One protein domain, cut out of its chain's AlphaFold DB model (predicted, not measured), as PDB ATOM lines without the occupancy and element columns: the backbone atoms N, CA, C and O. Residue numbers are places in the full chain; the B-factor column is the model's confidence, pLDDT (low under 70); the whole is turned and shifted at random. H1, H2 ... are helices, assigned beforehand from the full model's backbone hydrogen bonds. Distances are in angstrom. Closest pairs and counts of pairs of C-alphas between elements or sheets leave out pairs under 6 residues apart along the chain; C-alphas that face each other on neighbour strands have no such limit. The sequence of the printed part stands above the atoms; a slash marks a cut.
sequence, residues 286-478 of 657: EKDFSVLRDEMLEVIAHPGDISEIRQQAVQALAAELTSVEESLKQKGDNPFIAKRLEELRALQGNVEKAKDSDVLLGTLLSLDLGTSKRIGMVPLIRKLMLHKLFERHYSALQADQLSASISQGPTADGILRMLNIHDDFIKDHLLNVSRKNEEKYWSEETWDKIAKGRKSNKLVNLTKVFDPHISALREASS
ATOM      1  N   GLU A 286     112.981 123.258  91.627       93.81
ATOM      2  CA  GLU A 286     112.225 122.477  92.615       93.81
ATOM      3  C   GLU A 286     111.236 121.502  91.967       93.81
ATOM      4  O   GLU A 286     111.131 120.346  92.374       93.81
ATOM      5  N   LYS A 287     110.540 121.945  90.914       95.12
ATOM      6  CA  LYS A 287     109.569 121.120  90.192       95.12
ATOM      7  C   LYS A 287     110.228 119.920  89.507       95.12
ATOM      8  O   LYS A 287     109.736 118.804  89.638       95.12
ATOM      9  N   ASP A 288     111.296 120.151  88.749       95.88
ATOM     10  CA  ASP A 288     111.973 119.099  87.988       95.88
ATOM     11  C   ASP A 288     112.746 118.149  88.905       95.88
ATOM     12  O   ASP A 288     112.726 116.936  88.695       95.88
ATOM     13  N   PHE A 289     113.348 118.692  89.964       96.38
ATOM     14  CA  PHE A 289     113.986 117.913  91.016       96.38
ATOM     15  C   PHE A 289     112.976 117.023  91.745       96.38
ATOM     16  O   PHE A 289     113.194 115.819  91.841       96.38
ATOM     17  N   SER A 290     111.849 117.584  92.200       96.06
ATOM     18  CA  SER A 290     110.820 116.841  92.939       96.06
ATOM     19  C   SER A 290     110.256 115.669  92.139       96.06
ATOM     20  O   SER A 290     110.085 114.595  92.697       96.06
ATOM     21  N   VAL A 291     110.039 115.820  90.825       96.19
ATOM     22  CA  VAL A 291     109.555 114.705  89.989       96.19
ATOM     23  C   VAL A 291     110.523 113.522  90.020       96.19
ATOM     24  O   VAL A 291     110.095 112.389  90.220       96.19
ATOM     25  N   LEU A 292     111.821 113.770  89.831       96.50
ATOM     26  CA  LEU A 292     112.819 112.698  89.856       96.50
ATOM     27  C   LEU A 292     113.036 112.155  91.271       96.50
ATOM     28  O   LEU A 292     113.165 110.944  91.430       96.50
ATOM     29  N   ARG A 293     113.039 113.028  92.286       96.38
ATOM     30  CA  ARG A 293     113.140 112.650  93.702       96.38
ATOM     31  C   ARG A 293     112.032 111.677  94.070       96.38
ATOM     32  O   ARG A 293     112.325 110.592  94.553       96.38
ATOM     33  N   ASP A 294     110.783 112.057  93.831       95.62
ATOM     34  CA  ASP A 294     109.624 111.285  94.266       95.62
ATOM     35  C   ASP A 294     109.576 109.932  93.537       95.62
ATOM     36  O   ASP A 294     109.362 108.901  94.168       95.62
ATOM     37  N   GLU A 295     109.892 109.905  92.233       95.25
ATOM     38  CA  GLU A 295     110.032 108.657  91.469       95.25
ATOM     39  C   GLU A 295     111.148 107.748  92.017       95.25
ATOM     40  O   GLU A 295     110.960 106.535  92.093       95.25
ATOM     41  N   MET A 296     112.307 108.302  92.395       94.75
ATOM     42  CA  MET A 296     113.413 107.526  92.971       94.75
ATOM     43  C   MET A 296     113.083 107.008  94.373       94.75
ATOM     44  O   MET A 296     113.310 105.831  94.639       94.75
ATOM     45  N   LEU A 297     112.537 107.852  95.251       90.94
ATOM     46  CA  LEU A 297     112.185 107.481  96.623       90.94
ATOM     47  C   LEU A 297     111.112 106.388  96.659       90.94
ATOM     48  O   LEU A 297     111.239 105.441  97.432       90.94
ATOM     49  N   GLU A 298     110.100 106.474  95.793       90.50
ATOM     50  CA  GLU A 298     109.060 105.445  95.670       90.50
ATOM     51  C   GLU A 298     109.654 104.078  95.302       90.50
ATOM     52  O   GLU A 298     109.290 103.059  95.891       90.50
ATOM     53  N   VAL A 299     110.603 104.062  94.360       91.25
ATOM     54  CA  VAL A 299     111.278 102.836  93.913       91.25
ATOM     55  C   VAL A 299     112.228 102.290  94.983       91.25
ATOM     56  O   VAL A 299     112.281 101.076  95.174       91.25
ATOM     57  N   ILE A 300     112.964 103.156  95.686       86.38
ATOM     58  CA  ILE A 300     113.869 102.760  96.777       86.38
ATOM     59  C   ILE A 300     113.085 102.127  97.931       86.38
ATOM     60  O   ILE A 300     113.552 101.148  98.507       86.38
ATOM     61  N   ALA A 301     111.897 102.647  98.245       81.44
ATOM     62  CA  ALA A 301     111.049 102.118  99.311       81.44
ATOM     63  C   ALA A 301     110.494 100.711  99.010       81.44
ATOM     64  O   ALA A 301     110.193  99.962  99.937       81.44
ATOM     65  N   HIS A 302     110.379 100.332  97.732       80.50
ATOM     66  CA  HIS A 302     109.793  99.057  97.303       80.50
ATOM     67  C   HIS A 302     110.706  98.309  96.313       80.50
ATOM     68  O   HIS A 302     110.332  98.075  95.155       80.50
ATOM     69  N   PRO A 303     111.920  97.906  96.734       72.62
ATOM     70  CA  PRO A 303     112.876  97.267  95.843       72.62
ATOM     71  C   PRO A 303     112.319  95.928  95.348       72.62
ATOM     72  O   PRO A 303     111.841  95.101  96.120       72.62
ATOM     73  N   GLY A 304     112.366  95.697  94.038       72.19
ATOM     74  CA  GLY A 304     111.870  94.450  93.443       72.19
ATOM     75  C   GLY A 304     110.350  94.387  93.222       72.19
ATOM     76  O   GLY A 304     109.916  93.595  92.387       72.19
ATOM     77  N   ASP A 305     109.546  95.258  93.843       85.00
ATOM     78  CA  ASP A 305     108.091  95.281  93.634       85.00
ATOM     79  C   ASP A 305     107.684  96.250  92.512       85.00
ATOM     80  O   ASP A 305     107.961  97.444  92.548       85.00
ATOM     81  N   ILE A 306     107.013  95.719  91.489       92.25
ATOM     82  CA  ILE A 306     106.468  96.492  90.362       92.25
ATOM     83  C   ILE A 306     104.937  96.568  90.386       92.25
ATOM     84  O   ILE A 306     104.323  97.008  89.411       92.25
ATOM     85  N   SER A 307     104.293  96.079  91.447       91.12
ATOM     86  CA  SER A 307     102.841  95.904  91.504       91.12
ATOM     87  C   SER A 307     102.100  97.225  91.373       91.12
ATOM     88  O   SER A 307     101.129  97.296  90.615       91.12
ATOM     89  N   GLU A 308     102.595  98.272  92.028       91.06
ATOM     90  CA  GLU A 308     102.019  99.610  91.930       91.06
ATOM     91  C   GLU A 308     102.198 100.200  90.524       91.06
ATOM     92  O   GLU A 308     101.226 100.638  89.908       91.06
ATOM     93  N   ILE A 309     103.406 100.113  89.952       94.56
ATOM     94  CA  ILE A 309     103.689 100.582  88.584       94.56
ATOM     95  C   ILE A 309     102.779  99.869  87.574       94.56
ATOM     96  O   ILE A 309     102.198 100.499  86.685       94.56
ATOM     97  N   ARG A 310     102.609  98.549  87.724       95.88
ATOM     98  CA  ARG A 310     101.703  97.738  86.902       95.88
ATOM     99  C   ARG A 310     100.259  98.207  87.056       95.88
ATOM    100  O   ARG A 310      99.573  98.370  86.051       95.88
ATOM    101  N   GLN A 311      99.793  98.449  88.278       95.06
ATOM    102  CA  GLN A 311      98.433  98.926  88.535       95.06
ATOM    103  C   GLN A 311      98.186 100.307  87.915       95.06
ATOM    104  O   GLN A 311      97.171 100.494  87.241       95.06
ATOM    105  N   GLN A 312      99.123 101.246  88.069       95.00
ATOM    106  CA  GLN A 312      99.054 102.574  87.453       95.00
ATOM    107  C   GLN A 312      99.008 102.467  85.916       95.00
ATOM    108  O   GLN A 312      98.201 103.138  85.269       95.00
ATOM    109  N   ALA A 313      99.789 101.559  85.317       95.94
ATOM    110  CA  ALA A 313      99.750 101.303  83.876       95.94
ATOM    111  C   ALA A 313      98.394 100.734  83.415       95.94
ATOM    112  O   ALA A 313      97.844 101.188  82.406       95.94
ATOM    113  N   VAL A 314      97.820  99.778  84.155       96.06
ATOM    114  CA  VAL A 314      96.487  99.216  83.861       96.06
ATOM    115  C   VAL A 314      95.407 100.292  83.937       96.06
ATOM    116  O   VAL A 314      94.551 100.348  83.053       96.06
ATOM    117  N   GLN A 315      95.453 101.160  84.949       94.62
ATOM    118  CA  GLN A 315      94.498 102.259  85.123       94.62
ATOM    119  C   GLN A 315      94.585 103.278  83.984       94.62
ATOM    120  O   GLN A 315      93.561 103.657  83.415       94.62
ATOM    121  N   ALA A 316      95.798 103.679  83.602       93.88
ATOM    122  CA  ALA A 316      96.011 104.600  82.492       93.88
ATOM    123  C   ALA A 316      95.534 104.013  81.148       93.88
ATOM    124  O   ALA A 316      94.904 104.713  80.351       93.88
ATOM    125  N   LEU A 317      95.757 102.715  80.913       94.38
ATOM    126  CA  LEU A 317      95.215 102.015  79.745       94.38
ATOM    127  C   LEU A 317      93.690 101.887  79.798       94.38
ATOM    128  O   LEU A 317      93.045 102.062  78.769       94.38
ATOM    129  N   ALA A 318      93.102 101.628  80.969       92.81
ATOM    130  CA  ALA A 318      91.652 101.538  81.135       92.81
ATOM    131  C   ALA A 318      90.958 102.866  80.793       92.81
ATOM    132  O   ALA A 318      89.968 102.869  80.060       92.81
ATOM    133  N   ALA A 319      91.507 103.989  81.263       90.31
ATOM    134  CA  ALA A 319      90.985 105.319  80.955       90.31
ATOM    135  C   ALA A 319      91.025 105.616  79.444       90.31
ATOM    136  O   ALA A 319      90.047 106.097  78.867       90.31
ATOM    137  N   GLU A 320      92.130 105.271  78.777       92.12
ATOM    138  CA  GLU A 320      92.257 105.413  77.324       92.12
ATOM    139  C   GLU A 320      91.307 104.473  76.568       92.12
ATOM    140  O   GLU A 320      90.675 104.890  75.601       92.12
ATOM    141  N   LEU A 321      91.156 103.225  77.019       92.75
ATOM    142  CA  LEU A 321      90.205 102.270  76.451       92.75
ATOM    143  C   LEU A 321      88.778 102.816  76.504       92.75
ATOM    144  O   LEU A 321      88.103 102.817  75.478       92.75
ATOM    145  N   THR A 322      88.342 103.352  77.650       92.69
ATOM    146  CA  THR A 322      87.024 103.996  77.777       92.69
ATOM    147  C   THR A 322      86.864 105.141  76.771       92.69
ATOM    148  O   THR A 322      85.864 105.195  76.054       92.69
ATOM    149  N   SER A 323      87.876 106.004  76.628       90.19
ATOM    150  CA  SER A 323      87.846 107.120  75.670       90.19
ATOM    151  C   SER A 323      87.749 106.662  74.202       90.19
ATOM    152  O   SER A 323      86.995 107.226  73.396       90.19
ATOM    153  N   VAL A 324      88.483 105.608  73.836       90.56
ATOM    154  CA  VAL A 324      88.467 105.033  72.482       90.56
ATOM    155  C   VAL A 324      87.138 104.322  72.196       90.56
ATOM    156  O   VAL A 324      86.602 104.459  71.094       90.56
ATOM    157  N   GLU A 325      86.562 103.617  73.172       92.00
ATOM    158  CA  GLU A 325      85.239 102.984  73.058       92.00
ATOM    159  C   GLU A 325      84.122 104.007  72.840       92.00
ATOM    160  O   GLU A 325      83.260 103.815  71.980       92.00
ATOM    161  N   GLU A 326      84.136 105.112  73.585       91.69
ATOM    162  CA  GLU A 326      83.191 106.218  73.394       91.69
ATOM    163  C   GLU A 326      83.338 106.847  72.007       91.69
ATOM    164  O   GLU A 326      82.341 107.082  71.319       91.69
ATOM    165  N   SER A 327      84.576 107.038  71.549       89.44
ATOM    166  CA  SER A 327      84.861 107.547  70.205       89.44
ATOM    167  C   SER A 327      84.321 106.628  69.104       89.44
ATOM    168  O   SER A 327      83.799 107.119  68.101       89.44
ATOM    169  N   LEU A 328      84.419 105.304  69.280       90.25
ATOM    170  CA  LEU A 328      83.863 104.319  68.347       90.25
ATOM    171  C   LEU A 328      82.329 104.380  68.324       90.25
ATOM    172  O   LEU A 328      81.730 104.410  67.251       90.25
ATOM    173  N   LYS A 329      81.688 104.489  69.497       90.00
ATOM    174  CA  LYS A 329      80.226 104.647  69.608       90.00
ATOM    175  C   LYS A 329      79.726 105.912  68.905       90.00
ATOM    176  O   LYS A 329      78.681 105.874  68.265       90.00
ATOM    177  N   GLN A 330      80.465 107.019  69.000       89.12
ATOM    178  CA  GLN A 330      80.092 108.295  68.378       89.12
ATOM    179  C   GLN A 330      80.326 108.328  66.861       89.12
ATOM    180  O   GLN A 330      79.549 108.942  66.134       89.12
ATOM    181  N   LYS A 331      81.408 107.706  66.375       84.81
ATOM    182  CA  LYS A 331      81.826 107.777  64.962       84.81
ATOM    183  C   LYS A 331      81.314 106.620  64.096       84.81
ATOM    184  O   LYS A 331      81.551 106.640  62.888       84.81
ATOM    185  N   GLY A 332      80.612 105.649  64.680       78.75
ATOM    186  CA  GLY A 332      80.143 104.453  63.978       78.75
ATOM    187  C   GLY A 332      81.282 103.482  63.657       78.75
ATOM    188  O   GLY A 332      82.380 103.611  64.193       78.75
ATOM    189  N   ASP A 333      81.007 102.507  62.787       80.38
ATOM    190  CA  ASP A 333      81.836 101.325  62.495       80.38
ATOM    191  C   ASP A 333      83.174 101.677  61.798       80.38
ATOM    192  O   ASP A 333      83.396 101.441  60.609       80.38
ATOM    193  N   ASN A 334      84.069 102.344  62.532       89.50
ATOM    194  CA  ASN A 334      85.353 102.823  62.047       89.50
ATOM    195  C   ASN A 334      86.437 101.753  62.283       89.50
ATOM    196  O   ASN A 334      86.846 101.541  63.432       89.50
ATOM    197  N   PRO A 335      86.979 101.125  61.221       87.06
ATOM    198  CA  PRO A 335      87.899  99.995  61.352       87.06
ATOM    199  C   PRO A 335      89.238 100.371  62.004       87.06
ATOM    200  O   PRO A 335      89.869  99.531  62.641       87.06
ATOM    201  N   PHE A 336      89.673 101.631  61.901       87.69
ATOM    202  CA  PHE A 336      90.911 102.090  62.536       87.69
ATOM    203  C   PHE A 336      90.755 102.232  64.052       87.69
ATOM    204  O   PHE A 336      91.657 101.856  64.798       87.69
ATOM    205  N   ILE A 337      89.606 102.743  64.510       88.12
ATOM    206  CA  ILE A 337      89.303 102.873  65.941       88.12
ATOM    207  C   ILE A 337      89.077 101.486  66.557       88.12
ATOM    208  O   ILE A 337      89.607 101.210  67.629       88.12
ATOM    209  N   ALA A 338      88.377 100.588  65.854       89.00
ATOM    210  CA  ALA A 338      88.177  99.206  66.295       89.00
ATOM    211  C   ALA A 338      89.506  98.441  66.437       89.00
ATOM    212  O   ALA A 338      89.752  97.826  67.472       89.00
ATOM    213  N   LYS A 339      90.405  98.556  65.449       89.94
ATOM    214  CA  LYS A 339      91.749  97.967  65.530       89.94
ATOM    215  C   LYS A 339      92.552  98.542  66.697       89.94
ATOM    216  O   LYS A 339      93.184  97.797  67.438       89.94
ATOM    217  N   ARG A 340      92.504  99.864  66.897       88.62
ATOM    218  CA  ARG A 340      93.193 100.510  68.019       88.62
ATOM    219  C   ARG A 340      92.681 100.012  69.369       88.62
ATOM    220  O   ARG A 340      93.471  99.813  70.287       88.62
ATOM    221  N   LEU A 341      91.372  99.812  69.485       91.06
ATOM    222  CA  LEU A 341      90.743  99.280  70.686       91.06
ATOM    223  C   LEU A 341      91.216  97.850  70.988       91.06
ATOM    224  O   LEU A 341      91.546  97.543  72.131       91.06
ATOM    225  N   GLU A 342      91.291  96.990  69.971       92.06
ATOM    226  CA  GLU A 342      91.814  95.625  70.104       92.06
ATOM    227  C   GLU A 342      93.283  95.619  70.554       92.06
ATOM    228  O   GLU A 342      93.628  94.932  71.516       92.06
ATOM    229  N   GLU A 343      94.128  96.442  69.926       91.12
ATOM    230  CA  GLU A 343      95.542  96.591  70.294       91.12
ATOM    231  C   GLU A 343      95.714  97.035  71.755       91.12
ATOM    232  O   GLU A 343      96.542  96.480  72.477       91.12
ATOM    233  N   LEU A 344      94.919  98.009  72.215       92.00
ATOM    234  CA  LEU A 344      94.977  98.501  73.592       92.00
ATOM    235  C   LEU A 344      94.478  97.463  74.610       92.00
ATOM    236  O   LEU A 344      95.061  97.354  75.686       92.00
ATOM    237  N   ARG A 345      93.452  96.665  74.278       94.25
ATOM    238  CA  ARG A 345      92.970  95.573  75.147       94.25
ATOM    239  C   ARG A 345      94.003  94.460  75.268       94.25
ATOM    240  O   ARG A 345      94.261  93.978  76.369       94.25
ATOM    241  N   ALA A 346      94.623  94.077  74.151       94.06
ATOM    242  CA  ALA A 346      95.711  93.104  74.155       94.06
ATOM    243  C   ALA A 346      96.894  93.608  74.994       94.06
ATOM    244  O   ALA A 346      97.446  92.862  75.802       94.06
ATOM    245  N   LEU A 347      97.242  94.891  74.854       94.25
ATOM    246  CA  LEU A 347      98.291  95.517  75.647       94.25
ATOM    247  C   LEU A 347      97.964  95.512  77.146       94.25
ATOM    248  O   LEU A 347      98.811  95.099  77.931       94.25
ATOM    249  N   GLN A 348      96.753  95.914  77.544       95.44
ATOM    250  CA  GLN A 348      96.317  95.890  78.945       95.44
ATOM    251  C   GLN A 348      96.424  94.479  79.538       95.44
ATOM    252  O   GLN A 348      97.022  94.309  80.599       95.44
ATOM    253  N   GLY A 349      95.952  93.455  78.818       94.75
ATOM    254  CA  GLY A 349      96.062  92.064  79.263       94.75
ATOM    255  C   GLY A 349      97.507  91.558  79.371       94.75
ATOM    256  O   GLY A 349      97.792  90.689  80.195       94.75
ATOM    257  N   ASN A 350      98.434  92.089  78.570       95.50
ATOM    258  CA  ASN A 350      99.862  91.782  78.693       95.50
ATOM    259  C   ASN A 350     100.498  92.500  79.892       95.50
ATOM    260  O   ASN A 350     101.293  91.890  80.603       95.50
ATOM    261  N   VAL A 351     100.110  93.753  80.156       96.00
ATOM    262  CA  VAL A 351     100.547  94.512  81.340       96.00
ATOM    263  C   VAL A 351     100.123  93.798  82.626       96.00
ATOM    264  O   VAL A 351     100.950  93.613  83.513       96.00
ATOM    265  N   GLU A 352      98.879  93.324  82.716       94.69
ATOM    266  CA  GLU A 352      98.377  92.578  83.883       94.69
ATOM    267  C   GLU A 352      99.167  91.291  84.165       94.69
ATOM    268  O   GLU A 352      99.334  90.899  85.318       94.69
ATOM    269  N   LYS A 353      99.675  90.639  83.113       94.69
ATOM    270  CA  LYS A 353     100.440  89.386  83.207       94.69
ATOM    271  C   LYS A 353     101.934  89.595  83.441       94.69
ATOM    272  O   LYS A 353     102.632  88.612  83.701       94.69
ATOM    273  N   ALA A 354     102.436  90.823  83.325       94.19
ATOM    274  CA  ALA A 354     103.849  91.109  83.502       94.19
ATOM    275  C   ALA A 354     104.274  90.844  84.958       94.19
ATOM    276  O   ALA A 354     103.671  91.356  85.910       94.19
ATOM    277  N   LYS A 355     105.300  90.001  85.117       89.69
ATOM    278  CA  LYS A 355     105.801  89.541  86.423       89.69
ATOM    279  C   LYS A 355     107.015  90.318  86.919       89.69
ATOM    280  O   LYS A 355     107.256  90.327  88.117       89.69
ATOM    281  N   ASP A 356     107.750  90.944  86.009       90.81
ATOM    282  CA  ASP A 356     108.982  91.668  86.298       90.81
ATOM    283  C   ASP A 356     109.093  92.944  85.448       90.81
ATOM    284  O   ASP A 356     108.291  93.196  84.537       90.81
ATOM    285  N   SER A 357     110.082  93.769  85.793       92.81
ATOM    286  CA  SER A 357     110.346  95.064  85.169       92.81
ATOM    287  C   SER A 357     110.750  94.960  83.695       92.81
ATOM    288  O   SER A 357     110.419  95.861  82.924       92.81
ATOM    289  N   ASP A 358     111.397  93.868  83.273       93.94
ATOM    290  CA  ASP A 358     111.816  93.648  81.883       93.94
ATOM    291  C   ASP A 358     110.603  93.402  80.978       93.94
ATOM    292  O   ASP A 358     110.378  94.133  80.007       93.94
ATOM    293  N   VAL A 359     109.755  92.438  81.343       94.94
ATOM    294  CA  VAL A 359     108.538  92.106  80.591       94.94
ATOM    295  C   VAL A 359     107.578  93.293  80.556       94.94
ATOM    296  O   VAL A 359     106.987  93.588  79.509       94.94
ATOM    297  N   LEU A 360     107.420  94.002  81.677       96.56
ATOM    298  CA  LEU A 360     106.538  95.163  81.743       96.56
ATOM    299  C   LEU A 360     107.051  96.303  80.853       96.56
ATOM    300  O   LEU A 360     106.285  96.823  80.038       96.56
ATOM    301  N   LEU A 361     108.342  96.645  80.921       96.75
ATOM    302  CA  LEU A 361     108.925  97.675  80.057       96.75
ATOM    303  C   LEU A 361     108.796  97.298  78.575       96.75
ATOM    304  O   LEU A 361     108.304  98.098  77.777       96.75
ATOM    305  N   GLY A 362     109.174  96.072  78.204       96.06
ATOM    306  CA  GLY A 362     109.054  95.573  76.835       96.06
ATOM    307  C   GLY A 362     107.613  95.601  76.314       96.06
ATOM    308  O   GLY A 362     107.382  95.830  75.123       96.06
ATOM    309  N   THR A 363     106.630  95.420  77.195       96.12
ATOM    310  CA  THR A 363     105.206  95.560  76.869       96.12
ATOM    311  C   THR A 363     104.854  97.024  76.603       96.12
ATOM    312  O   THR A 363     104.351  97.337  75.522       96.12
ATOM    313  N   LEU A 364     105.191  97.940  77.518       95.44
ATOM    314  CA  LEU A 364     104.881  99.372  77.393       95.44
ATOM    315  C   LEU A 364     105.553 100.034  76.180       95.44
ATOM    316  O   LEU A 364     104.952 100.897  75.540       95.44
ATOM    317  N   LEU A 365     106.752  99.589  75.796       95.19
ATOM    318  CA  LEU A 365     107.464 100.069  74.604       95.19
ATOM    319  C   LEU A 365     106.789  99.707  73.273       95.19
ATOM    320  O   LEU A 365     107.205 100.199  72.223       95.19
ATOM    321  N   SER A 366     105.753  98.866  73.293       91.19
ATOM    322  CA  SER A 366     104.945  98.564  72.105       91.19
ATOM    323  C   SER A 366     104.011  99.720  71.726       91.19
ATOM    324  O   SER A 366     103.486  99.746  70.612       91.19
ATOM    325  N   LEU A 367     103.809 100.688  72.626       89.38
ATOM    326  CA  LEU A 367     103.072 101.912  72.338       89.38
ATOM    327  C   LEU A 367     103.910 102.897  71.519       89.38
ATOM    328  O   LEU A 367     105.110 103.081  71.727       89.38
ATOM    329  N   ASP A 368     103.239 103.615  70.621       89.56
ATOM    330  CA  ASP A 368     103.833 104.782  69.988       89.56
ATOM    331  C   ASP A 368     104.041 105.919  71.013       89.56
ATOM    332  O   ASP A 368     103.368 106.009  72.046       89.56
ATOM    333  N   LEU A 369     104.981 106.814  70.718       87.44
ATOM    334  CA  LEU A 369     105.370 107.943  71.559       87.44
ATOM    335  C   LEU A 369     104.203 108.898  71.834       87.44
ATOM    336  O   LEU A 369     104.095 109.424  72.940       87.44
ATOM    337  N   GLY A 370     103.348 109.138  70.837       86.31
ATOM    338  CA  GLY A 370     102.213 110.052  70.956       86.31
ATOM    339  C   GLY A 370     101.192 109.533  71.961       86.31
ATOM    340  O   GLY A 370     100.811 110.255  72.882       86.31
ATOM    341  N   THR A 371     100.816 108.260  71.837       85.81
ATOM    342  CA  THR A 371      99.931 107.602  72.805       85.81
ATOM    343  C   THR A 371     100.579 107.535  74.180       85.81
ATOM    344  O   THR A 371      99.947 107.923  75.156       85.81
ATOM    345  N   SER A 372     101.843 107.112  74.266       89.31
ATOM    346  CA  SER A 372     102.555 106.981  75.545       89.31
ATOM    347  C   SER A 372     102.562 108.288  76.338       89.31
ATOM    348  O   SER A 372     102.373 108.277  77.551       89.31
ATOM    349  N   LYS A 373     102.737 109.430  75.658       88.38
ATOM    350  CA  LYS A 373     102.635 110.756  76.279       88.38
ATOM    351  C   LYS A 373     101.205 111.101  76.683       88.38
ATOM    352  O   LYS A 373     101.009 111.567  77.798       88.38
ATOM    353  N   ARG A 374     100.223 110.873  75.801       87.25
ATOM    354  CA  ARG A 374      98.809 111.193  76.061       87.25
ATOM    355  C   ARG A 374      98.288 110.507  77.321       87.25
ATOM    356  O   ARG A 374      97.585 111.144  78.092       87.25
ATOM    357  N   ILE A 375      98.640 109.239  77.518       90.38
ATOM    358  CA  ILE A 375      98.102 108.423  78.615       90.38
ATOM    359  C   ILE A 375      99.036 108.360  79.833       90.38
ATOM    360  O   ILE A 375      98.778 107.607  80.759       90.38
ATOM    361  N   GLY A 376     100.134 109.124  79.840       89.75
ATOM    362  CA  GLY A 376     101.011 109.225  81.010       89.75
ATOM    363  C   GLY A 376     101.917 108.013  81.268       89.75
ATOM    364  O   GLY A 376     102.259 107.755  82.413       89.75
ATOM    365  N   MET A 377     102.358 107.284  80.235       94.06
ATOM    366  CA  MET A 377     103.276 106.136  80.407       94.06
ATOM    367  C   MET A 377     104.728 106.537  80.675       94.06
ATOM    368  O   MET A 377     105.506 105.725  81.163       94.06
ATOM    369  N   VAL A 378     105.129 107.767  80.342       94.19
ATOM    370  CA  VAL A 378     106.539 108.189  80.440       94.19
ATOM    371  C   VAL A 378     107.079 108.138  81.884       94.19
ATOM    372  O   VAL A 378     108.156 107.568  82.057       94.19
ATOM    373  N   PRO A 379     106.367 108.639  82.916       95.38
ATOM    374  CA  PRO A 379     106.780 108.467  84.315       95.38
ATOM    375  C   PRO A 379     106.913 106.997  84.730       95.38
ATOM    376  O   PRO A 379     107.905 106.611  85.337       95.38
ATOM    377  N   LEU A 380     105.967 106.139  84.329       95.75
ATOM    378  CA  LEU A 380     106.010 104.706  84.650       95.75
ATOM    379  C   LEU A 380     107.224 104.019  84.015       95.75
ATOM    380  O   LEU A 380     107.891 103.210  84.649       95.75
ATOM    381  N   ILE A 381     107.554 104.390  82.776       96.38
ATOM    382  CA  ILE A 381     108.754 103.916  82.081       96.38
ATOM    383  C   ILE A 381     110.026 104.341  82.828       96.38
ATOM    384  O   ILE A 381     110.925 103.518  82.991       96.38
ATOM    385  N   ARG A 382     110.110 105.588  83.319       96.12
ATOM    386  CA  ARG A 382     111.247 106.031  84.144       96.12
ATOM    387  C   ARG A 382     111.357 105.233  85.438       96.12
ATOM    388  O   ARG A 382     112.443 104.742  85.732       96.12
ATOM    389  N   LYS A 383     110.249 105.033  86.156       95.62
ATOM    390  CA  LYS A 383     110.215 104.211  87.376       95.62
ATOM    391  C   LYS A 383     110.685 102.777  87.119       95.62
ATOM    392  O   LYS A 383     111.479 102.267  87.893       95.62
ATOM    393  N   LEU A 384     110.292 102.147  86.007       95.62
ATOM    394  CA  LEU A 384     110.782 100.804  85.637       95.62
ATOM    395  C   LEU A 384     112.286 100.778  85.360       95.62
ATOM    396  O   LEU A 384     112.966  99.823  85.730       95.62
ATOM    397  N   MET A 385     112.811 101.821  84.715       94.94
ATOM    398  CA  MET A 385     114.248 101.962  84.490       94.94
ATOM    399  C   MET A 385     115.005 102.121  85.814       94.94
ATOM    400  O   MET A 385     116.005 101.438  86.026       94.94
ATOM    401  N   LEU A 386     114.509 102.969  86.719       94.06
ATOM    402  CA  LEU A 386     115.070 103.143  88.063       94.06
ATOM    403  C   LEU A 386     114.992 101.845  88.873       94.06
ATOM    404  O   LEU A 386     115.971 101.455  89.496       94.06
ATOM    405  N   HIS A 387     113.871 101.129  88.806       91.75
ATOM    406  CA  HIS A 387     113.681  99.848  89.485       91.75
ATOM    407  C   HIS A 387     114.725  98.827  89.048       91.75
ATOM    408  O   HIS A 387     115.424  98.255  89.882       91.75
ATOM    409  N   LYS A 388     114.915  98.686  87.730       90.38
ATOM    410  CA  LYS A 388     115.917  97.768  87.189       90.38
ATOM    411  C   LYS A 388     117.343  98.164  87.564       90.38
ATOM    412  O   LYS A 388     118.191  97.296  87.764       90.38
ATOM    413  N   LEU A 389     117.603  99.467  87.654       89.25
ATOM    414  CA  LEU A 389     118.876  99.996  88.115       89.25
ATOM    415  C   LEU A 389     119.136  99.624  89.583       89.25
ATOM    416  O   LEU A 389     120.175  99.034  89.877       89.25
ATOM    417  N   PHE A 390     118.208  99.931  90.492       86.25
ATOM    418  CA  PHE A 390     118.375  99.657  91.921       86.25
ATOM    419  C   PHE A 390     118.436  98.154  92.226       86.25
ATOM    420  O   PHE A 390     119.236  97.755  93.062       86.25
ATOM    421  N   GLU A 391     117.702  97.312  91.486       82.12
ATOM    422  CA  GLU A 391     117.772  95.842  91.586       82.12
ATOM    423  C   GLU A 391     119.195  95.296  91.350       82.12
ATOM    424  O   GLU A 391     119.573  94.269  91.911       82.12
ATOM    425  N   ARG A 392     119.986  95.945  90.486       78.81
ATOM    426  CA  ARG A 392     121.255  95.396  89.976       78.81
ATOM    427  C   ARG A 392     122.511  96.127  90.438       78.81
ATOM    428  O   ARG A 392     123.558  95.489  90.528       78.81
ATOM    429  N   HIS A 393     122.435  97.435  90.673       76.38
ATOM    430  CA  HIS A 393     123.610  98.280  90.919       76.38
ATOM    431  C   HIS A 393     123.716  98.836  92.337       76.38
ATOM    432  O   HIS A 393     124.791  99.310  92.697       76.38
ATOM    433  N   TYR A 394     122.642  98.802  93.126       75.50
ATOM    434  CA  TYR A 394     122.625  99.405  94.454       75.50
ATOM    435  C   TYR A 394     122.407  98.343  95.527       75.50
ATOM    436  O   TYR A 394     121.483  97.538  95.458       75.50
ATOM    437  N   SER A 395     123.252  98.375  96.553       70.19
ATOM    438  CA  SER A 395     122.948  97.748  97.839       70.19
ATOM    439  C   SER A 395     121.895  98.562  98.598       70.19
ATOM    440  O   SER A 395     121.739  99.763  98.354       70.19
ATOM    441  N   ALA A 396     121.221  97.937  99.568       67.94
ATOM    442  CA  ALA A 396     120.268  98.627 100.443       67.94
ATOM    443  C   ALA A 396     120.897  99.858 101.122       67.94
ATOM    444  O   ALA A 396     120.299 100.929 101.145       67.94
ATOM    445  N   LEU A 397     122.152  99.748 101.572       65.75
ATOM    446  CA  LEU A 397     122.883 100.864 102.175       65.75
ATOM    447  C   LEU A 397     123.080 102.034 101.201       65.75
ATOM    448  O   LEU A 397     122.882 103.188 101.571       65.75
ATOM    449  N   GLN A 398     123.491 101.755  99.963       73.44
ATOM    450  CA  GLN A 398     123.698 102.805  98.962       73.44
ATOM    451  C   GLN A 398     122.374 103.471  98.570       73.44
ATOM    452  O   GLN A 398     122.345 104.679  98.338       73.44
ATOM    453  N   ALA A 399     121.287 102.698  98.508       81.12
ATOM    454  CA  ALA A 399     119.949 103.222  98.258       81.12
ATOM    455  C   ALA A 399     119.476 104.130  99.410       81.12
ATOM    456  O   ALA A 399     118.997 105.232  99.149       81.12
ATOM    457  N   ASP A 400     119.711 103.738 100.667       75.19
ATOM    458  CA  ASP A 400     119.425 104.558 101.853       75.19
ATOM    459  C   ASP A 400     120.234 105.866 101.852       75.19
ATOM    460  O   ASP A 400     119.692 106.942 102.098       75.19
ATOM    461  N   GLN A 401     121.530 105.799 101.530       76.38
ATOM    462  CA  GLN A 401     122.392 106.985 101.429       76.38
ATOM    463  C   GLN A 401     121.935 107.938 100.322       76.38
ATOM    464  O   GLN A 401     121.948 109.157 100.501       76.38
ATOM    465  N   LEU A 402     121.528 107.393  99.174       85.56
ATOM    466  CA  LEU A 402     120.958 108.184  98.092       85.56
ATOM    467  C   LEU A 402     119.646 108.842  98.529       85.56
ATOM    468  O   LEU A 402     119.496 110.044  98.328       85.56
ATOM    469  N   SER A 403     118.741 108.074  99.142       86.38
ATOM    470  CA  SER A 403     117.463 108.552  99.679       86.38
ATOM    471  C   SER A 403     117.676 109.728 100.636       86.38
ATOM    472  O   SER A 403     117.142 110.814 100.415       86.38
ATOM    473  N   ALA A 404     118.570 109.567 101.617       80.12
ATOM    474  CA  ALA A 404     118.905 110.609 102.583       80.12
ATOM    475  C   ALA A 404     119.417 111.902 101.926       80.12
ATOM    476  O   ALA A 404     119.095 112.988 102.400       80.12
ATOM    477  N   SER A 405     120.183 111.794 100.837       83.88
ATOM    478  CA  SER A 405     120.683 112.950 100.086       83.88
ATOM    479  C   SER A 405     119.577 113.665  99.302       83.88
ATOM    480  O   SER A 405     119.419 114.882  99.408       83.88
ATOM    481  N   ILE A 406     118.767 112.926  98.535       91.25
ATOM    482  CA  ILE A 406     117.756 113.527  97.650       91.25
ATOM    483  C   ILE A 406     116.517 114.026  98.406       91.25
ATOM    484  O   ILE A 406     115.816 114.915  97.917       91.25
ATOM    485  N   SER A 407     116.253 113.512  99.609       87.31
ATOM    486  CA  SER A 407     115.143 113.959 100.463       87.31
ATOM    487  C   SER A 407     115.315 115.373 101.025       87.31
ATOM    488  O   SER A 407     114.339 115.964 101.478       87.31
ATOM    489  N   GLN A 408     116.519 115.947 100.965       81.38
ATOM    490  CA  GLN A 408     116.811 117.292 101.482       81.38
ATOM    491  C   GLN A 408     116.296 118.424 100.579       81.38
ATOM    492  O   GLN A 408     116.386 119.596 100.942       81.38
ATOM    493  N   GLY A 409     115.769 118.085  99.401       87.81
ATOM    494  CA  GLY A 409     115.450 119.047  98.352       87.81
ATOM    495  C   GLY A 409     116.612 119.225  97.368       87.81
ATOM    496  O   GLY A 409     117.556 118.431  97.378       87.81
ATOM    497  N   PRO A 410     116.548 120.235  96.484       92.12
ATOM    498  CA  PRO A 410     117.504 120.440  95.396       92.12
ATOM    499  C   PRO A 410     118.844 121.017  95.890       92.12
ATOM    500  O   PRO A 410     119.260 122.111  95.508       92.12
ATOM    501  N   THR A 411     119.536 120.276  96.752       91.44
ATOM    502  CA  THR A 411     120.903 120.577  97.186       91.44
ATOM    503  C   THR A 411     121.905 120.240  96.080       91.44
ATOM    504  O   THR A 411     121.607 119.477  95.157       91.44
ATOM    505  N   ALA A 412     123.125 120.778  96.169       89.88
ATOM    506  CA  ALA A 412     124.177 120.458  95.205       89.88
ATOM    507  C   ALA A 412     124.473 118.948  95.159       89.88
ATOM    508  O   ALA A 412     124.557 118.378  94.074       89.88
ATOM    509  N   ASP A 413     124.557 118.291  96.322       87.56
ATOM    510  CA  ASP A 413     124.770 116.840  96.420       87.56
ATOM    511  C   ASP A 413     123.610 116.056  95.781       87.56
ATOM    512  O   ASP A 413     123.849 115.196  94.935       87.56
ATOM    513  N   GLY A 414     122.356 116.409  96.090       90.50
ATOM    514  CA  GLY A 414     121.183 115.746  95.515       90.50
ATOM    515  C   GLY A 414     121.119 115.872  93.988       90.50
ATOM    516  O   GLY A 414     120.894 114.885  93.284       90.50
ATOM    517  N   ILE A 415     121.376 117.071  93.455       92.88
ATOM    518  CA  ILE A 415     121.406 117.333  92.006       92.88
ATOM    519  C   ILE A 415     122.515 116.524  91.332       92.88
ATOM    520  O   ILE A 415     122.267 115.853  90.329       92.88
ATOM    521  N   LEU A 416     123.735 116.572  91.876       89.62
ATOM    522  CA  LEU A 416     124.885 115.866  91.312       89.62
ATOM    523  C   LEU A 416     124.678 114.347  91.332       89.62
ATOM    524  O   LEU A 416     124.991 113.687  90.340       89.62
ATOM    525  N   ARG A 417     124.073 113.788  92.388       88.19
ATOM    526  CA  ARG A 417     123.718 112.360  92.450       88.19
ATOM    527  C   ARG A 417     122.709 111.958  91.381       88.19
ATOM    528  O   ARG A 417     122.907 110.939  90.728       88.19
ATOM    529  N   MET A 418     121.660 112.752  91.155       92.19
ATOM    530  CA  MET A 418     120.682 112.467  90.095       92.19
ATOM    531  C   MET A 418     121.301 112.544  88.697       92.19
ATOM    532  O   MET A 418     120.996 111.710  87.839       92.19
ATOM    533  N   LEU A 419     122.187 113.518  88.463       90.00
ATOM    534  CA  LEU A 419     122.931 113.627  87.208       90.00
ATOM    535  C   LEU A 419     123.851 112.422  86.999       90.00
ATOM    536  O   LEU A 419     123.827 111.842  85.916       90.00
ATOM    537  N   ASN A 420     124.587 112.004  88.030       84.94
ATOM    538  CA  ASN A 420     125.456 110.829  87.990       84.94
ATOM    539  C   ASN A 420     124.653 109.538  87.720       84.94
ATOM    540  O   ASN A 420     124.995 108.776  86.820       84.94
ATOM    541  N   ILE A 421     123.512 109.334  88.395       88.50
ATOM    542  CA  ILE A 421     122.590 108.215  88.114       88.50
ATOM    543  C   ILE A 421     122.183 108.193  86.641       88.50
ATOM    544  O   ILE A 421     122.182 107.145  85.995       88.50
ATOM    545  N   HIS A 422     121.825 109.344  86.087       90.62
ATOM    546  CA  HIS A 422     121.404 109.403  84.699       90.62
ATOM    547  C   HIS A 422     122.557 109.165  83.714       90.62
ATOM    548  O   HIS A 422     122.409 108.387  82.767       90.62
ATOM    549  N   ASP A 423     123.673 109.865  83.900       83.00
ATOM    550  CA  ASP A 423     124.759 109.895  82.929       83.00
ATOM    551  C   ASP A 423     125.626 108.633  83.000       83.00
ATOM    552  O   ASP A 423     125.858 108.032  81.955       83.00
ATOM    553  N   ASP A 424     125.974 108.159  84.196       77.19
ATOM    554  CA  ASP A 424     126.855 107.000  84.354       77.19
ATOM    555  C   ASP A 424     126.063 105.690  84.374       77.19
ATOM    556  O   ASP A 424     126.470 104.703  83.775       77.19
ATOM    557  N   PHE A 425     124.890 105.647  85.016       82.38
ATOM    558  CA  PHE A 425     124.163 104.380  85.170       82.38
ATOM    559  C   PHE A 425     123.132 104.162  84.083       82.38
ATOM    560  O   PHE A 425     123.154 103.142  83.393       82.38
ATOM    561  N   ILE A 426     122.203 105.101  83.915       90.12
ATOM    562  CA  ILE A 426     121.088 104.894  82.993       90.12
ATOM    563  C   ILE A 426     121.597 104.802  81.552       90.12
ATOM    564  O   ILE A 426     121.200 103.894  80.819       90.12
ATOM    565  N   LYS A 427     122.479 105.709  81.125       85.50
ATOM    566  CA  LYS A 427     122.987 105.703  79.748       85.50
ATOM    567  C   LYS A 427     123.987 104.583  79.486       85.50
ATOM    568  O   LYS A 427     123.794 103.841  78.516       85.50
ATOM    569  N   ASP A 428     125.017 104.469  80.318       78.00
ATOM    570  CA  ASP A 428     126.172 103.629  79.993       78.00
ATOM    571  C   ASP A 428     125.972 102.162  80.403       78.00
ATOM    572  O   ASP A 428     126.410 101.276  79.666       78.00
ATOM    573  N   HIS A 429     125.214 101.890  81.473       81.19
ATOM    574  CA  HIS A 429     125.001 100.530  81.993       81.19
ATOM    575  C   HIS A 429     123.600  99.966  81.743       81.19
ATOM    576  O   HIS A 429     123.455  98.874  81.198       81.19
ATOM    577  N   LEU A 430     122.544 100.697  82.103       87.56
ATOM    578  CA  LEU A 430     121.173 100.196  82.003       87.56
ATOM    579  C   LEU A 430     120.712 100.116  80.548       87.56
ATOM    580  O   LEU A 430     120.159  99.107  80.114       87.56
ATOM    581  N   LEU A 431     120.890 101.201  79.793       89.12
ATOM    582  CA  LEU A 431     120.571 101.221  78.373       89.12
ATOM    583  C   LEU A 431     121.687 100.576  77.559       89.12
ATOM    584  O   LEU A 431     121.376  99.955  76.560       89.12
ATOM    585  N   ASN A 432     122.959 100.719  77.942       81.06
ATOM    586  CA  ASN A 432     124.101 100.039  77.318       81.06
ATOM    587  C   ASN A 432     124.053 100.000  75.779       81.06
ATOM    588  O   ASN A 432     124.212  98.962  75.122       81.06
ATOM    589  N   VAL A 433     123.742 101.147  75.171       83.38
ATOM    590  CA  VAL A 433     123.484 101.154  73.731       83.38
ATOM    591  C   VAL A 433     124.770 101.077  72.919       83.38
ATOM    592  O   VAL A 433     124.784 100.511  71.825       83.38
ATOM    593  N   SER A 434     125.846 101.654  73.447       76.94
ATOM    594  CA  SER A 434     127.179 101.620  72.850       76.94
ATOM    595  C   SER A 434     127.739 100.198  72.795       76.94
ATOM    596  O   SER A 434     128.347  99.845  71.785       76.94
ATOM    597  N   ARG A 435     127.460  99.362  73.808       78.00
ATOM    598  CA  ARG A 435     127.907  97.960  73.885       78.00
ATOM    599  C   ARG A 435     126.781  96.945  73.673       78.00
ATOM    600  O   ARG A 435     126.892  95.794  74.063       78.00
ATOM    601  N   LYS A 436     125.686  97.350  73.018       84.88
ATOM    602  CA  LYS A 436     124.626  96.451  72.520       84.88
ATOM    603  C   LYS A 436     124.100  95.448  73.569       84.88
ATOM    604  O   LYS A 436     123.964  94.273  73.251       84.88
ATOM    605  N   ASN A 437     123.766  95.915  74.776       85.69
ATOM    606  CA  ASN A 437     123.227  95.075  75.863       85.69
ATOM    607  C   ASN A 437     124.172  93.950  76.340       85.69
ATOM    608  O   ASN A 437     123.720  92.941  76.876       85.69
ATOM    609  N   GLU A 438     125.493  94.119  76.208       78.94
ATOM    610  CA  GLU A 438     126.491  93.170  76.734       78.94
ATOM    611  C   GLU A 438     126.315  92.870  78.235       78.94
ATOM    612  O   GLU A 438     126.543  91.740  78.667       78.94
ATOM    613  N   GLU A 439     125.850  93.848  79.020       79.06
ATOM    614  CA  GLU A 439     125.602  93.700  80.466       79.06
ATOM    615  C   GLU A 439     124.264  93.012  80.801       79.06
ATOM    616  O   GLU A 439     124.005  92.686  81.960       79.06
ATOM    617  N   LYS A 440     123.425  92.731  79.791       86.69
ATOM    618  CA  LYS A 440     122.184  91.942  79.905       86.69
ATOM    619  C   LYS A 440     121.251  92.441  81.010       86.69
ATOM    620  O   LYS A 440     120.768  91.666  81.847       86.69
ATOM    621  N   TYR A 441     121.012  93.750  81.009       87.06
ATOM    622  CA  TYR A 441     119.986  94.384  81.839       87.06
ATOM    623  C   TYR A 441     118.579  94.008  81.379       87.06
ATOM    624  O   TYR A 441     117.691  93.812  82.206       87.06
ATOM    625  N   TRP A 442     118.417  93.853  80.067       92.06
ATOM    626  CA  TRP A 442     117.155  93.539  79.410       92.06
ATOM    627  C   TRP A 442     117.275  92.230  78.637       92.06
ATOM    628  O   TRP A 442     118.361  91.879  78.161       92.06
ATOM    629  N   SER A 443     116.162  91.517  78.468       94.31
ATOM    630  CA  SER A 443     116.089  90.442  77.478       94.31
ATOM    631  C   SER A 443     116.310  90.987  76.066       94.31
ATOM    632  O   SER A 443     116.061  92.161  75.788       94.31
ATOM    633  N   GLU A 444     116.744  90.123  75.145       94.62
ATOM    634  CA  GLU A 444     116.927  90.497  73.733       94.62
ATOM    635  C   GLU A 444     115.647  91.089  73.121       94.62
ATOM    636  O   GLU A 444     115.713  92.043  72.349       94.62
ATOM    637  N   GLU A 445     114.467  90.590  73.510       94.75
ATOM    638  CA  GLU A 445     113.190  91.112  73.015       94.75
ATOM    639  C   GLU A 445     112.947  92.564  73.455       94.75
ATOM    640  O   GLU A 445     112.597  93.421  72.634       94.75
ATOM    641  N   THR A 446     113.121  92.859  74.745       95.62
ATOM    642  CA  THR A 446     112.978  94.223  75.268       95.62
ATOM    643  C   THR A 446     114.057  95.126  74.693       95.62
ATOM    644  O   THR A 446     113.764  96.236  74.242       95.62
ATOM    645  N   TRP A 447     115.294  94.637  74.626       95.69
ATOM    646  CA  TRP A 447     116.415  95.387  74.086       95.69
ATOM    647  C   TRP A 447     116.213  95.786  72.622       95.69
ATOM    648  O   TRP A 447     116.423  96.946  72.259       95.69
ATOM    649  N   ASP A 448     115.700  94.881  71.791       94.44
ATOM    650  CA  ASP A 448     115.349  95.174  70.403       94.44
ATOM    651  C   ASP A 448     114.347  96.328  70.288       94.44
ATOM    652  O   ASP A 448     114.455  97.174  69.390       94.44
ATOM    653  N   LYS A 449     113.366  96.399  71.196       95.00
ATOM    654  CA  LYS A 449     112.394  97.503  71.248       95.00
ATOM    655  C   LYS A 449     113.073  98.811  71.659       95.00
ATOM    656  O   LYS A 449     112.836  99.833  71.012       95.00
ATOM    657  N   ILE A 450     113.973  98.781  72.643       94.56
ATOM    658  CA  ILE A 450     114.771  99.946  73.063       94.56
ATOM    659  C   ILE A 450     115.631 100.463  71.896       94.56
ATOM    660  O   ILE A 450     115.603 101.653  71.562       94.56
ATOM    661  N   ALA A 451     116.345  99.567  71.211       93.50
ATOM    662  CA  ALA A 451     117.196  99.895  70.074       93.50
ATOM    663  C   ALA A 451     116.398 100.475  68.891       93.50
ATOM    664  O   ALA A 451     116.843 101.438  68.253       93.50
ATOM    665  N   LYS A 452     115.202  99.935  68.610       93.44
ATOM    666  CA  LYS A 452     114.265 100.475  67.605       93.44
ATOM    667  C   LYS A 452     113.746 101.859  67.996       93.44
ATOM    668  O   LYS A 452     113.690 102.739  67.135       93.44
ATOM    669  N   GLY A 453     113.428 102.074  69.273       92.50
ATOM    670  CA  GLY A 453     112.967 103.353  69.820       92.50
ATOM    671  C   GLY A 453     113.910 104.518  69.521       92.50
ATOM    672  O   GLY A 453     113.471 105.597  69.135       92.50
ATOM    673  N   ARG A 454     115.226 104.287  69.571       91.06
ATOM    674  CA  ARG A 454     116.240 105.313  69.251       91.06
ATOM    675  C   ARG A 454     116.233 105.767  67.794       91.06
ATOM    676  O   ARG A 454     116.624 106.895  67.506       91.06
ATOM    677  N   LYS A 455     115.837 104.882  66.877       90.31
ATOM    678  CA  LYS A 455     115.863 105.118  65.425       90.31
ATOM    679  C   LYS A 455     114.518 105.603  64.878       90.31
ATOM    680  O   LYS A 455     114.444 105.984  63.714       90.31
ATOM    681  N   SER A 456     113.459 105.575  65.688       90.81
ATOM    682  CA  SER A 456     112.094 105.888  65.272       90.81
ATOM    683  C   SER A 456     111.575 107.131  65.985       90.81
ATOM    684  O   SER A 456     111.551 107.191  67.206       90.81
ATOM    685  N   ASN A 457     111.064 108.101  65.227       89.44
ATOM    686  CA  ASN A 457     110.353 109.252  65.793       89.44
ATOM    687  C   ASN A 457     108.938 108.905  66.297       89.44
ATOM    688  O   ASN A 457     108.309 109.729  66.957       89.44
ATOM    689  N   LYS A 458     108.434 107.705  65.975       91.94
ATOM    690  CA  LYS A 458     107.107 107.226  66.384       91.94
ATOM    691  C   LYS A 458     107.130 106.419  67.671       91.94
ATOM    692  O   LYS A 458     106.075 106.247  68.256       91.94
ATOM    693  N   LEU A 459     108.275 105.888  68.088       92.75
ATOM    694  CA  LEU A 459     108.385 105.039  69.275       92.75
ATOM    695  C   LEU A 459     109.005 105.814  70.435       92.75
ATOM    696  O   LEU A 459     109.635 106.854  70.238       92.75
ATOM    697  N   VAL A 460     108.817 105.311  71.653       92.50
ATOM    698  CA  VAL A 460     109.439 105.906  72.835       92.50
ATOM    699  C   VAL A 460     110.953 105.728  72.763       92.50
ATOM    700  O   VAL A 460     111.460 104.611  72.685       92.50
ATOM    701  N   ASN A 461     111.684 106.841  72.797       93.75
ATOM    702  CA  ASN A 461     113.134 106.821  72.901       93.75
ATOM    703  C   ASN A 461     113.545 106.916  74.374       93.75
ATOM    704  O   ASN A 461     113.511 108.000  74.957       93.75
ATOM    705  N   LEU A 462     113.964 105.787  74.950       94.12
ATOM    706  CA  LEU A 462     114.385 105.717  76.351       94.12
ATOM    707  C   LEU A 462     115.604 106.579  76.680       94.12
ATOM    708  O   LEU A 462     115.757 106.981  77.824       94.12
ATOM    709  N   THR A 463     116.432 106.960  75.703       89.81
ATOM    710  CA  THR A 463     117.544 107.885  75.979       89.81
ATOM    711  C   THR A 463     117.073 109.317  76.242       89.81
ATOM    712  O   THR A 463     117.920 110.178  76.430       89.81
ATOM    713  N   LYS A 464     115.762 109.592  76.146       91.56
ATOM    714  CA  LYS A 464     115.176 110.938  76.246       91.56
ATOM    715  C   LYS A 464     114.053 111.065  77.273       91.56
ATOM    716  O   LYS A 464     113.491 112.144  77.433       91.56
ATOM    717  N   VAL A 465     113.662 109.979  77.944       94.12
ATOM    718  CA  VAL A 465     112.506 110.011  78.866       94.12
ATOM    719  C   VAL A 465     112.785 110.816  80.139       94.12
ATOM    720  O   VAL A 465     111.844 111.312  80.761       94.12
ATOM    721  N   PHE A 466     114.062 110.997  80.483       95.00
ATOM    722  CA  PHE A 466     114.535 111.830  81.591       95.00
ATOM    723  C   PHE A 466     114.874 113.271  81.175       95.00
ATOM    724  O   PHE A 466     114.908 114.144  82.041       95.00
ATOM    725  N   ASP A 467     115.076 113.540  79.875       93.31
ATOM    726  CA  ASP A 467     115.566 114.830  79.358       93.31
ATOM    727  C   ASP A 467     114.821 116.058  79.902       93.31
ATOM    728  O   ASP A 467     115.511 117.022  80.236       93.31
ATOM    729  N   PRO A 468     113.473 116.075  80.025       90.12
ATOM    730  CA  PRO A 468     112.767 117.262  80.506       90.12
ATOM    731  C   PRO A 468     113.225 117.723  81.891       90.12
ATOM    732  O   PRO A 468     113.332 118.920  82.117       90.12
ATOM    733  N   HIS A 469     113.540 116.779  82.780       95.06
ATOM    734  CA  HIS A 469     113.909 117.072  84.165       95.06
ATOM    735  C   HIS A 469     115.431 117.137  84.333       95.06
ATOM    736  O   HIS A 469     115.963 118.074  84.920       95.06
ATOM    737  N   ILE A 470     116.163 116.191  83.734       93.88
ATOM    738  CA  ILE A 470     117.630 116.151  83.814       93.88
ATOM    739  C   ILE A 470     118.277 117.359  83.135       93.88
ATOM    740  O   ILE A 470     119.313 117.828  83.601       93.88
ATOM    741  N   SER A 471     117.694 117.891  82.057       92.06
ATOM    742  CA  SER A 471     118.253 119.084  81.406       92.06
ATOM    743  C   SER A 471     118.185 120.306  82.322       92.06
ATOM    744  O   SER A 471     119.168 121.037  82.396       92.06
ATOM    745  N   ALA A 472     117.089 120.471  83.073       92.31
ATOM    746  CA  ALA A 472     116.950 121.538  84.063       92.31
ATOM    747  C   ALA A 472     117.966 121.381  85.207       92.31
ATOM    748  O   ALA A 472     118.653 122.336  85.565       92.31
ATOM    749  N   LEU A 473     118.147 120.158  85.721       93.31
ATOM    750  CA  LEU A 473     119.173 119.875  86.732       93.31
ATOM    751  C   LEU A 473     120.591 120.144  86.212       93.31
ATOM    752  O   LEU A 473     121.427 120.683  86.935       93.31
ATOM    753  N   ARG A 474     120.873 119.811  84.948       90.44
ATOM    754  CA  ARG A 474     122.177 120.064  84.319       90.44
ATOM    755  C   ARG A 474     122.435 121.560  84.149       90.44
ATOM    756  O   ARG A 474     123.542 122.014  84.447       90.44
ATOM    757  N   GLU A 475     121.436 122.319  83.711       89.62
ATOM    758  CA  GLU A 475     121.515 123.778  83.613       89.62
ATOM    759  C   GLU A 475     121.776 124.405  84.985       89.62
ATOM    760  O   GLU A 475     122.753 125.134  85.144       89.62
ATOM    761  N   ALA A 476     121.006 124.032  86.008       89.81
ATOM    762  CA  ALA A 476     121.221 124.534  87.362       89.81
ATOM    763  C   ALA A 476     122.583 124.146  87.931       89.81
ATOM    764  O   ALA A 476     123.254 124.992  88.517       89.81
ATOM    765  N   SER A 477     123.041 122.913  87.688       89.12
ATOM    766  CA  SER A 477     124.385 122.505  88.091       89.12
ATOM    767  C   SER A 477     125.451 123.416  87.490       89.12
ATOM    768  O   SER A 477     126.455 123.679  88.146       89.12
ATOM    769  N   SER A 478     125.243 123.909  86.264       84.12
ATOM    770  CA  SER A 478     126.175 124.795  85.555       84.12
ATOM    771  C   SER A 478     126.216 126.207  86.141       84.12
ATOM    772  O   SER A 478     127.211 126.900  85.956       84.12
TER     773      SER A 478
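AT A GLANCE: This is residues 286 to 478 of the 657 residues of an uncharacterized protein of Candidatus Kerfeldbacteria bacterium (UniProt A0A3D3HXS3). A body of helices gathers round H6 in its middle, and the long helical hairpin of H2 and H3 reaches away from it to a tip, residues 330 to 335, that sticks out. H1, H7, H8 and H10 cluster at one end of the body, while H4 packs on H6 and H9 packs on H4. The printed part has 193 residues with ten named helices, H1 to H10 in order, and no named strand; the class is all helix. It is compact, with a radius of gyration of the C-alphas of 17.7 A, yet elongated, spanning 57 by 36 by 30 A.

IN THESE COORDINATES: Find C-alpha 286 at (112.225, 122.477, 92.615); from there H1 runs to residue 301, 21.5 A. H2, residues 307 to 331, is the longest helix at 35.9 A and ends at C-alpha 331, (81.826, 107.777, 64.962). H3, residues 335 to 353, comes back over 27.3 A. Next read H4, residues 357 to 364, H5, residues 369 to 374, and H6, residues 377 to 393, 24.2 A. H7, residues 396 to 406, precedes H8, residues 412 to 430, 24.4 A. H9 holds residues 444 to 455, and H10 runs from residue 467 to C-alpha 478 at (126.175, 124.795, 85.555).

HOW THE PARTS SIT: Look first at H6, the hub, touching four helices. H1 touches it with residues 295 to 300 alone, at a steep tilt of 52 degrees; the closest C-alphas, of Val 299 and His 387, are 5.9 A apart. H2 touches H6 with residues 309 to 316 alone, closest at Ile 309 and Leu 380, C-alphas 6.2 A apart. H4 touches H6 at a shallow tilt of 20 degrees, opposite ways, with the C-alphas of Ser 357 and Leu 384 closest at 5.8 A. H8 is about perpendicular to H6 at 85 degrees and touches it, closest C-alphas Leu 389 and Leu 430, 6.5 A. Farther out, H7 touches H1, closest C-alphas Arg 293 and Ile 406, 6.1 A; H10 touches H8, closest C-alphas Ile 415 and Leu 473, 6.3 A; H9 touches H4, closest C-alphas Gly 362 and Thr 446, 4.4 A. H2 and H3 touch as a hairpin at 16 degrees, closest C-alphas Val 314 and Gln 348, 5.9 A. H5 touches no helix but is near H2. Every O i to N i+4 pair is within hydrogen-bond range in H1, H2, H3, H4, H5 and H7; the counts are 12 of 13 in H6, 12 of 15 in H8, and 7 of 8 in both H9 and H10.

THE WHOLE: The C-alphas farthest apart, of Gly 332 and Leu 397, are 57.4 A apart. The printed part has no cut. The links H8 to H9 and H9 to H10 are long. Mean pLDDT of the printed part is 89.6, and residues 396 to 397 are under 70.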